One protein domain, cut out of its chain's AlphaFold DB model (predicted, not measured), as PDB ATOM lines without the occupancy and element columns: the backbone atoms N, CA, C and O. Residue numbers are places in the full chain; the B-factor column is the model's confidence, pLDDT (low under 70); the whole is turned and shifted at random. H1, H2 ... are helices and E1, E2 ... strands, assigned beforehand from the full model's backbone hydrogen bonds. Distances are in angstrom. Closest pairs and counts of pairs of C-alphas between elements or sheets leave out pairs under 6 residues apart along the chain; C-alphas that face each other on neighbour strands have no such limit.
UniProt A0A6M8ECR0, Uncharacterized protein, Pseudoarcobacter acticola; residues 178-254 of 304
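What this domain is: This is residues 178 to 254 of the 304 residues of an uncharacterized protein of Pseudoarcobacter acticola (UniProt A0A6M8ECR0). A long hairpin, E2 and E3, with short E1 beside E3, makes a small sheet with H1 and H2 on one face and H3 on the other. H2 stands up from the sheet near E1. The printed part has 77 residues, with three named helices and three named strands in the order H1, H2, E1, H3, E2, E3; the sheet's order is E1, E3, E2, antiparallel, and the class is mixed, helices and strands. It is compact, with a radius of gyration of the C-alphas of 12.4 A, and spans 34 by 30 by 17 A.

How they stand to each other: Start with H1, residues 178 to 186, which touches H2, residues 194 to 203, about perpendicular at 81 degrees; their closest C-alphas, Ile 183 and Ile 198, are 7.8 A apart. H2's closest C-alpha pair with E1, residues 207 to 210, is Ala 201 and Ile 207, 5.5 A. On the opposite face, find H3, residues 216 to 225, whose closest C-alpha pair with E2, residues 231 to 241, is Ile 223 and Ile 233, 5.5 A. E2 and E3, residues 244 to 253, form a hairpin; look at N 246 and O 239, 2.8 A. Beside E1, N 208 and O 247 of E3 are 2.9 A apart. E1, H3 and E2 make a split strand-helix-strand unit, two same-way strands with E3 between them, its crossover right-handed. In H1, H2 and H3 every O i to N i+4 pair is within hydrogen-bond range.

Where its parts are: Find C-alpha 178 at (98.166, 15.716, -16.123), where H1 begins its 12.5 A. H2 and H3 each measure 14.2 A, E1 9.9 A and E2 28.3 A. E3 runs 29.2 A to C-alpha 253 at (114.182, 18.372, 9.672).

The domain as a whole: The farthest C-alphas, Asn 229 and Gly 242, are 36.4 A apart. The printed part has no cut and no long link. Residue 254 is under pLDDT 70.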
ATOM      1  N   SER A 178      96.852  15.153 -15.785       86.50
ATOM      2  CA  SER A 178      98.166  15.716 -16.123       86.50
ATOM      3  C   SER A 178      98.931  16.132 -14.868       86.50
ATOM      4  O   SER A 178     100.093  15.759 -14.721       86.50
ATOM      5  N   ILE A 179      98.262  16.798 -13.924       90.06
ATOM      6  CA  ILE A 179      98.856  17.177 -12.640       90.06
ATOM      7  C   ILE A 179      99.183  15.932 -11.810       90.06
ATOM      8  O   ILE A 179     100.299  15.809 -11.315       90.06
ATOM      9  N   VAL A 180      98.271  14.959 -11.711       87.94
ATOM     10  CA  VAL A 180      98.541  13.714 -10.966       87.94
ATOM     11  C   VAL A 180      99.760  12.978 -11.534       87.94
ATOM     12  O   VAL A 180     100.618  12.545 -10.770       87.94
ATOM     13  N   LYS A 181      99.876  12.865 -12.865       86.94
ATOM     14  CA  LYS A 181     101.048  12.259 -13.523       86.94
ATOM     15  C   LYS A 181     102.332  13.028 -13.215       86.94
ATOM     16  O   LYS A 181     103.351  12.404 -12.929       86.94
ATOM     17  N   TYR A 182     102.273  14.356 -13.265       91.69
ATOM     18  CA  TYR A 182     103.404  15.213 -12.932       91.69
ATOM     19  C   TYR A 182     103.890  14.980 -11.498       91.69
ATOM     20  O   TYR A 182     105.076  14.734 -11.277       91.69
ATOM     21  N   ILE A 183     102.969  14.982 -10.531       91.00
ATOM     22  CA  ILE A 183     103.292  14.746  -9.123       91.00
ATOM     23  C   ILE A 183     103.829  13.319  -8.945       91.00
ATOM     24  O   ILE A 183     104.844  13.134  -8.288       91.00
ATOM     25  N   TYR A 184     103.237  12.309  -9.592       87.94
ATOM     26  CA  TYR A 184     103.730  10.925  -9.533       87.94
ATOM     27  C   TYR A 184     105.180  10.756  -9.990       87.94
ATOM     28  O   TYR A 184     105.872   9.882  -9.473       87.94
ATOM     29  N   LYS A 185     105.634  11.567 -10.949       85.88
ATOM     30  CA  LYS A 185     107.013  11.536 -11.447       85.88
ATOM     31  C   LYS A 185     107.996  12.230 -10.498       85.88
ATOM     32  O   LYS A 185     109.139  11.799 -10.406       85.88
ATOM     33  N   ASN A 186     107.562  13.296  -9.825       85.25
ATOM     34  CA  ASN A 186     108.455  14.225  -9.123       85.25
ATOM     35  C   ASN A 186     108.308  14.214  -7.593       85.25
ATOM     36  O   ASN A 186     109.076  14.878  -6.901       85.25
ATOM     37  N   TYR A 187     107.337  13.478  -7.056       83.25
ATOM     38  CA  TYR A 187     107.063  13.380  -5.627       83.25
ATOM     39  C   TYR A 187     107.320  11.959  -5.121       83.25
ATOM     40  O   TYR A 187     106.998  10.973  -5.790       83.25
ATOM     41  N   LYS A 188     107.902  11.844  -3.926       82.94
ATOM     42  CA  LYS A 188     108.158  10.554  -3.278       82.94
ATOM     43  C   LYS A 188     106.958  10.163  -2.423       82.94
ATOM     44  O   LYS A 188     106.579  10.896  -1.518       82.94
ATOM     45  N   PHE A 189     106.404   8.986  -2.691       83.31
ATOM     46  CA  PHE A 189     105.257   8.441  -1.963       83.31
ATOM     47  C   PHE A 189     105.703   7.407  -0.940       83.31
ATOM     48  O   PHE A 189     106.575   6.586  -1.228       83.31
ATOM     49  N   LYS A 190     105.077   7.433   0.234       82.56
ATOM     50  CA  LYS A 190     105.347   6.516   1.345       82.56
ATOM     51  C   LYS A 190     104.413   5.306   1.340       82.56
ATOM     52  O   LYS A 190     104.769   4.257   1.864       82.56
ATOM     53  N   THR A 191     103.222   5.426   0.756       79.81
ATOM     54  CA  THR A 191     102.170   4.404   0.791       79.81
ATOM     55  C   THR A 191     101.768   3.933  -0.608       79.81
ATOM     56  O   THR A 191     102.120   4.505  -1.644       79.81
ATOM     57  N   LYS A 192     100.984   2.848  -0.648       74.56
ATOM     58  CA  LYS A 192     100.394   2.332  -1.890       74.56
ATOM     59  C   LYS A 192      99.262   3.229  -2.415       74.56
ATOM     60  O   LYS A 192      99.092   3.321  -3.629       74.56
ATOM     61  N   ASN A 193      98.522   3.927  -1.544       78.25
ATOM     62  CA  ASN A 193      97.472   4.862  -1.964       78.25
ATOM     63  C   ASN A 193      98.061   6.258  -2.217       78.25
ATOM     64  O   ASN A 193      97.816   7.219  -1.488       78.25
ATOM     65  N   ARG A 194      98.829   6.353  -3.305       85.69
ATOM     66  CA  ARG A 194      99.521   7.582  -3.708       85.69
ATOM     67  C   ARG A 194      98.568   8.757  -3.918       85.69
ATOM     68  O   ARG A 194      98.938   9.891  -3.655       85.69
ATOM     69  N   TYR A 195      97.336   8.508  -4.365       86.38
ATOM     70  CA  TYR A 195      96.365   9.580  -4.578       86.38
ATOM     71  C   TYR A 195      95.901  10.207  -3.258       86.38
ATOM     72  O   TYR A 195      95.846  11.429  -3.158       86.38
ATOM     73  N   LYS A 196      95.653   9.392  -2.224       85.56
ATOM     74  CA  LYS A 196      95.372   9.899  -0.873       85.56
ATOM     75  C   LYS A 196      96.525  10.742  -0.340       85.56
ATOM     76  O   LYS A 196      96.280  11.807   0.209       85.56
ATOM     77  N   GLU A 197      97.765  10.313  -0.562       89.00
ATOM     78  CA  GLU A 197      98.935  11.121  -0.208       89.00
ATOM     79  C   GLU A 197      98.991  12.447  -0.966       89.00
ATOM     80  O   GLU A 197      99.294  13.453  -0.341       89.00
ATOM     81  N   ILE A 198      98.653  12.488  -2.264       90.25
ATOM     82  CA  ILE A 198      98.547  13.760  -3.004       90.25
ATOM     83  C   ILE A 198      97.520  14.679  -2.340       90.25
ATOM     84  O   ILE A 198      97.817  15.846  -2.097       90.25
ATOM     85  N   LEU A 199      96.326  14.167  -2.037       89.12
ATOM     86  CA  LEU A 199      95.269  14.966  -1.415       89.12
ATOM     87  C   LEU A 199      95.692  15.478  -0.032       89.12
ATOM     88  O   LEU A 199      95.531  16.663   0.252       89.12
ATOM     89  N   SER A 200      96.306  14.630   0.797       88.50
ATOM     90  CA  SER A 200      96.871  15.040   2.087       88.50
ATOM     91  C   SER A 200      98.000  16.059   1.930       88.50
ATOM     92  O   SER A 200      98.069  17.021   2.688       88.50
ATOM     93  N   ALA A 201      98.865  15.893   0.930       89.31
ATOM     94  CA  ALA A 201      99.962  16.809   0.651       89.31
ATOM     95  C   ALA A 201      99.457  18.191   0.201       89.31
ATOM     96  O   ALA A 201     100.049  19.205   0.578       89.31
ATOM     97  N   ILE A 202      98.348  18.241  -0.544       89.81
ATOM     98  CA  ILE A 202      97.655  19.481  -0.920       89.81
ATOM     99  C   ILE A 202      96.994  20.129   0.293       89.81
ATOM    100  O   ILE A 202      97.195  21.317   0.530       89.81
ATOM    101  N   HIS A 203      96.254  19.351   1.086       87.62
ATOM    102  CA  HIS A 203      95.629  19.829   2.321       87.62
ATOM    103  C   HIS A 203      96.667  20.450   3.269       87.62
ATOM    104  O   HIS A 203      96.492  21.563   3.758       87.62
ATOM    105  N   ASN A 204      97.808  19.779   3.436       87.44
ATOM    106  CA  ASN A 204      98.925  20.242   4.262       87.44
ATOM    107  C   ASN A 204      99.809  21.285   3.554       87.44
ATOM    108  O   ASN A 204     100.868  21.642   4.061       87.44
ATOM    109  N   LYS A 205      99.414  21.750   2.361       88.69
ATOM    110  CA  LYS A 205     100.108  22.763   1.550       88.69
ATOM    111  C   LYS A 205     101.584  22.460   1.242       88.69
ATOM    112  O   LYS A 205     102.365  23.365   0.946       88.69
ATOM    113  N   THR A 206     101.963  21.185   1.261       90.25
ATOM    114  CA  THR A 206     103.246  20.697   0.715       90.25
ATOM    115  C   THR A 206     103.192  20.570  -0.809       90.25
ATOM    116  O   THR A 206     104.222  20.596  -1.477       90.25
ATOM    117  N   ILE A 207     101.988  20.504  -1.378       92.31
ATOM    118  CA  ILE A 207     101.726  20.676  -2.806       92.31
ATOM    119  C   ILE A 207     100.763  21.848  -2.958       92.31
ATOM    120  O   ILE A 207      99.713  21.874  -2.323       92.31
ATOM    121  N   ILE A 208     101.097  22.802  -3.823       92.25
ATOM    122  CA  ILE A 208     100.194  23.896  -4.191       92.25
ATOM    123  C   ILE A 208      99.933  23.811  -5.689       92.25
ATOM    124  O   ILE A 208     100.866  23.786  -6.492       92.25
ATOM    125  N   ILE A 209      98.655  23.785  -6.059       92.06
ATOM    126  CA  ILE A 209      98.188  23.846  -7.444       92.06
ATOM    127  C   ILE A 209      97.460  25.180  -7.599       92.06
ATOM    128  O   ILE A 209      96.521  25.457  -6.859       92.06
ATOM    129  N   SER A 210      97.909  26.016  -8.529       92.19
ATOM    130  CA  SER A 210      97.384  27.370  -8.734       92.19
ATOM    131  C   SER A 210      97.214  27.641 -10.221       92.19
ATOM    132  O   SER A 210      98.071  27.242 -11.002       92.19
ATOM    133  N   LYS A 211      96.159  28.351 -10.627       91.69
ATOM    134  CA  LYS A 211      96.055  28.859 -12.007       91.69
ATOM    135  C   LYS A 211      97.075  29.971 -12.260       91.69
ATOM    136  O   LYS A 211      97.673  30.032 -13.328       91.69
ATOM    137  N   ASP A 212      97.358  30.757 -11.225       91.25
ATOM    138  CA  ASP A 212      98.268  31.894 -11.316       91.25
ATOM    139  C   ASP A 212      99.678  31.536 -10.865       91.25
ATOM    140  O   ASP A 212      99.885  30.757  -9.920       91.25
ATOM    141  N   ARG A 213     100.660  32.172 -11.506       90.12
ATOM    142  CA  ARG A 213     102.058  32.077 -11.105       90.12
ATOM    143  C   ARG A 213     102.238  32.801  -9.770       90.12
ATOM    144  O   ARG A 213     102.226  34.020  -9.706       90.12
ATOM    145  N   LYS A 214     102.502  32.043  -8.712       89.50
ATOM    146  CA  LYS A 214     103.034  32.567  -7.452       89.50
ATOM    147  C   LYS A 214     104.469  33.068  -7.627       89.50
ATOM    148  O   LYS A 214     105.312  32.391  -8.253       89.50
ATOM    149  N   ASP A 215     104.707  34.254  -7.086       87.88
ATOM    150  CA  ASP A 215     105.964  34.990  -7.103       87.88
ATOM    151  C   ASP A 215     106.899  34.560  -5.960       87.88
ATOM    152  O   ASP A 215     106.606  33.647  -5.181       87.88
ATOM    153  N   SER A 216     108.082  35.169  -5.900       87.31
ATOM    154  CA  SER A 216     109.098  34.835  -4.899       87.31
ATOM    155  C   SER A 216     108.679  35.241  -3.484       87.31
ATOM    156  O   SER A 216     109.005  34.523  -2.538       87.31
ATOM    157  N   VAL A 217     107.939  36.346  -3.337       89.25
ATOM    158  CA  VAL A 217     107.454  36.849  -2.046       89.25
ATOM    159  C   VAL A 217     106.449  35.875  -1.444       89.25
ATOM    160  O   VAL A 217     106.628  35.446  -0.303       89.25
ATOM    161  N   TYR A 218     105.453  35.434  -2.219       91.69
ATOM    162  CA  TYR A 218     104.501  34.419  -1.775       91.69
ATOM    163  C   TYR A 218     105.208  33.133  -1.339       91.69
ATOM    164  O   TYR A 218     104.914  32.595  -0.272       91.69
ATOM    165  N   ILE A 219     106.162  32.644  -2.140       90.56
ATOM    166  CA  ILE A 219     106.892  31.402  -1.846       90.56
ATOM    167  C   ILE A 219     107.687  31.529  -0.542       90.56
ATOM    168  O   ILE A 219     107.626  30.622   0.289       90.56
ATOM    169  N   LYS A 220     108.412  32.638  -0.340       88.12
ATOM    170  CA  LYS A 220     109.167  32.891   0.900       88.12
ATOM    171  C   LYS A 220     108.237  32.924   2.112       88.12
ATOM    172  O   LYS A 220     108.494  32.221   3.088       88.12
ATOM    173  N   SER A 221     107.132  33.660   2.015       89.88
ATOM    174  CA  SER A 221     106.120  33.742   3.071       89.88
ATOM    175  C   SER A 221     105.498  32.379   3.382       89.88
ATOM    176  O   SER A 221     105.296  32.042   4.546       89.88
ATOM    177  N   HIS A 222     105.226  31.560   2.360       90.94
ATOM    178  CA  HIS A 222     104.714  30.200   2.538       90.94
ATOM    179  C   HIS A 222     105.706  29.304   3.281       90.94
ATOM    180  O   HIS A 222     105.322  28.613   4.223       90.94
ATOM    181  N   ILE A 223     106.985  29.345   2.901       88.50
ATOM    182  CA  ILE A 223     108.052  28.605   3.588       88.50
ATOM    183  C   ILE A 223     108.145  29.039   5.054       88.50
ATOM    184  O   ILE A 223     108.156  28.187   5.939       88.50
ATOM    185  N   GLN A 224     108.160  30.347   5.322       86.75
ATOM    186  CA  GLN A 224     108.274  30.882   6.679       86.75
ATOM    187  C   GLN A 224     107.092  30.466   7.561       86.75
ATOM    188  O   GLN A 224     107.305  29.972   8.663       86.75
ATOM    189  N   ARG A 225     105.854  30.594   7.061       87.19
ATOM    190  CA  ARG A 225     104.633  30.257   7.816       87.19
ATOM    191  C   ARG A 225     104.506  28.777   8.162       87.19
ATOM    192  O   ARG A 225     103.833  28.450   9.130       87.19
ATOM    193  N   ASN A 226     105.107  27.894   7.368       84.19
ATOM    194  CA  ASN A 226     105.045  26.450   7.601       84.19
ATOM    195  C   ASN A 226     106.360  25.877   8.150       84.19
ATOM    196  O   ASN A 226     106.503  24.662   8.261       84.19
ATOM    197  N   THR A 227     107.330  26.733   8.483       82.88
ATOM    198  CA  THR A 227     108.542  26.325   9.195       82.88
ATOM    199  C   THR A 227     108.305  26.443  10.698       82.88
ATOM    200  O   THR A 227     107.790  27.440  11.189       82.88
ATOM    201  N   THR A 228     108.695  25.409  11.428       80.00
ATOM    202  CA  THR A 228     108.615  25.270  12.884       80.00
ATOM    203  C   THR A 228     110.010  25.002  13.452       80.00
ATOM    204  O   THR A 228     110.971  24.796  12.708       80.00
ATOM    205  N   ASN A 229     110.129  24.947  14.781       74.69
ATOM    206  CA  ASN A 229     111.407  24.700  15.459       74.69
ATOM    207  C   ASN A 229     112.042  23.341  15.111       74.69
ATOM    208  O   ASN A 229     113.259  23.198  15.209       74.69
ATOM    209  N   SER A 230     111.243  22.349  14.709       75.75
ATOM    210  CA  SER A 230     111.714  20.998  14.379       75.75
ATOM    211  C   SER A 230     111.693  20.687  12.880       75.75
ATOM    212  O   SER A 230     112.469  19.849  12.426       75.75
ATOM    213  N   LYS A 231     110.849  21.365  12.093       81.62
ATOM    214  CA  LYS A 231     110.589  21.048  10.678       81.62
ATOM    215  C   LYS A 231     110.522  22.307   9.826       81.62
ATOM    216  O   LYS A 231     109.860  23.266  10.194       81.62
ATOM    217  N   SER A 232     111.163  22.288   8.665       82.88
ATOM    218  CA  SER A 232     111.110  23.356   7.664       82.88
ATOM    219  C   SER A 232     110.525  22.825   6.371       82.88
ATOM    220  O   SER A 232     110.681  21.649   6.057       82.88
ATOM    221  N   ILE A 233     109.873  23.692   5.607       84.69
ATOM    222  CA  ILE A 233     109.380  23.339   4.279       84.69
ATOM    223  C   ILE A 233     110.269  24.005   3.233       84.69
ATOM    224  O   ILE A 233     110.503  25.208   3.280       84.69
ATOM    225  N   LYS A 234     110.768  23.239   2.263       87.50
ATOM    226  CA  LYS A 234     111.633  23.737   1.188       87.50
ATOM    227  C   LYS A 234     110.983  23.522  -0.169       87.50
ATOM    228  O   LYS A 234     110.512  22.431  -0.458       87.50
ATOM    229  N   LEU A 235     111.009  24.538  -1.032       89.44
ATOM    230  CA  LEU A 235     110.572  24.384  -2.421       89.44
ATOM    231  C   LEU A 235     111.531  23.446  -3.175       89.44
ATOM    232  O   LEU A 235     112.735  23.704  -3.229       89.44
ATOM    233  N   ILE A 236     110.984  22.387  -3.769       88.19
ATOM    234  CA  ILE A 236     111.712  21.429  -4.611       88.19
ATOM    235  C   ILE A 236     111.625  21.857  -6.073       88.19
ATOM    236  O   ILE A 236     112.632  21.929  -6.768       88.19
ATOM    237  N   THR A 237     110.406  22.120  -6.545       88.56
ATOM    238  CA  THR A 237     110.145  22.438  -7.949       88.56
ATOM    239  C   THR A 237     108.914  23.323  -8.104       88.56
ATOM    240  O   THR A 237     108.004  23.320  -7.271       88.56
ATOM    241  N   LYS A 238     108.917  24.088  -9.193       90.94
ATOM    242  CA  LYS A 238     107.852  24.962  -9.674       90.94
ATOM    243  C   LYS A 238     107.757  24.751 -11.179       90.94
ATOM    244  O   LYS A 238     108.697  25.092 -11.891       90.94
ATOM    245  N   GLU A 239     106.621  24.269 -11.663       93.19
ATOM    246  CA  GLU A 239     106.444  23.990 -13.090       93.19
ATOM    247  C   GLU A 239     105.022  24.290 -13.560       93.19
ATOM    248  O   GLU A 239     104.062  24.167 -12.797       93.19
ATOM    249  N   LYS A 240     104.882  24.699 -14.823       94.06
ATOM    250  CA  LYS A 240     103.579  24.865 -15.471       94.06
ATOM    251  C   LYS A 240     103.150  23.524 -16.069       94.06
ATOM    252  O   LYS A 240     103.825  22.993 -16.942       94.06
ATOM    253  N   VAL A 241     102.013  22.997 -15.624       92.00
ATOM    254  CA  VAL A 241     101.421  21.737 -16.084       92.00
ATOM    255  C   VAL A 241     100.026  22.023 -16.641       92.00
ATOM    256  O   VAL A 241      99.040  22.140 -15.908       92.00
ATOM    257  N   GLY A 242      99.941  22.147 -17.967       89.56
ATOM    258  CA  GLY A 242      98.728  22.616 -18.640       89.56
ATOM    259  C   GLY A 242      98.399  24.057 -18.237       89.56
ATOM    260  O   GLY A 242      99.238  24.946 -18.363       89.56
ATOM    261  N   VAL A 243      97.182  24.279 -17.734       90.56
ATOM    262  CA  VAL A 243      96.701  25.604 -17.294       90.56
ATOM    263  C   VAL A 243      97.061  25.953 -15.845       90.56
ATOM    264  O   VAL A 243      96.715  27.032 -15.384       90.56
ATOM    265  N   ASN A 244      97.723  25.054 -15.111       93.69
ATOM    266  CA  ASN A 244      98.065  25.268 -13.704       93.69
ATOM    267  C   ASN A 244      99.580  25.328 -13.499       93.69
ATOM    268  O   ASN A 244     100.340  24.644 -14.178       93.69
ATOM    269  N   TYR A 245     100.010  26.079 -12.497       94.31
ATOM    270  CA  TYR A 245     101.327  26.005 -11.887       94.31
ATOM    271  C   TYR A 245     101.285  25.058 -10.686       94.31
ATOM    272  O   TYR A 245     100.434  25.191  -9.802       94.31
ATOM    273  N   VAL A 246     102.214  24.105 -10.655       94.69
ATOM    274  CA  VAL A 246     102.383  23.140  -9.567       94.69
ATOM    275  C   VAL A 246     103.668  23.469  -8.817       94.69
ATOM    276  O   VAL A 246     104.746  23.529  -9.410       94.69
ATOM    277  N   TYR A 247     103.544  23.668  -7.509       94.44
ATOM    278  CA  TYR A 247     104.648  23.915  -6.589       94.44
ATOM    279  C   TYR A 247     104.748  22.728  -5.639       94.44
ATOM    280  O   TYR A 247     103.788  22.434  -4.924       94.44
ATOM    281  N   LEU A 248     105.890  22.044  -5.643       92.94
ATOM    282  CA  LEU A 248     106.153  20.924  -4.741       92.94
ATOM    283  C   LEU A 248     107.155  21.359  -3.686       92.94
ATOM    284  O   LEU A 248     108.237  21.852  -4.016       92.94
ATOM    285  N   PHE A 249     106.805  21.126  -2.432       91.25
ATOM    286  CA  PHE A 249     107.661  21.373  -1.294       91.25
ATOM    287  C   PHE A 249     107.979  20.069  -0.553       91.25
ATOM    288  O   PHE A 249     107.161  19.150  -0.506       91.25
ATOM    289  N   GLU A 250     109.171  19.999   0.031       86.38
ATOM    290  CA  GLU A 250     109.608  18.910   0.907       86.38
ATOM    291  C   GLU A 250     109.658  19.400   2.346       86.38
ATOM    292  O   GLU A 250     110.103  20.518   2.609       86.38
ATOM    293  N   GLU A 251     109.245  18.547   3.274       84.31
ATOM    294  CA  GLU A 251     109.491  18.752   4.693       84.31
ATOM    295  C   GLU A 251     110.895  18.244   5.042       84.31
ATOM    296  O   GLU A 251     111.257  17.110   4.725       84.31
ATOM    297  N   VAL A 252     111.695  19.093   5.680       82.62
ATOM    298  CA  VAL A 252     113.088  18.830   6.040       82.62
ATOM    299  C   VAL A 252     113.274  19.120   7.523       82.62
ATOM    300  O   VAL A 252     112.925  20.209   7.989       82.62
ATOM    301  N   ASP A 253     113.867  18.180   8.256       78.31
ATOM    302  CA  ASP A 253     114.182  18.372   9.672       78.31
ATOM    303  C   ASP A 253     115.144  19.550   9.858       78.31
ATOM    304  O   ASP A 253     116.226  19.619   9.256       78.31
ATOM    305  N   VAL A 254     114.764  20.483  10.729       68.38
ATOM    306  CA  VAL A 254     115.617  21.614  11.090       68.38
ATOM    307  C   VAL A 254     116.640  21.106  12.091       68.38
ATOM    308  O   VAL A 254     116.370  20.964  13.281       68.38
TER     309      VAL A 254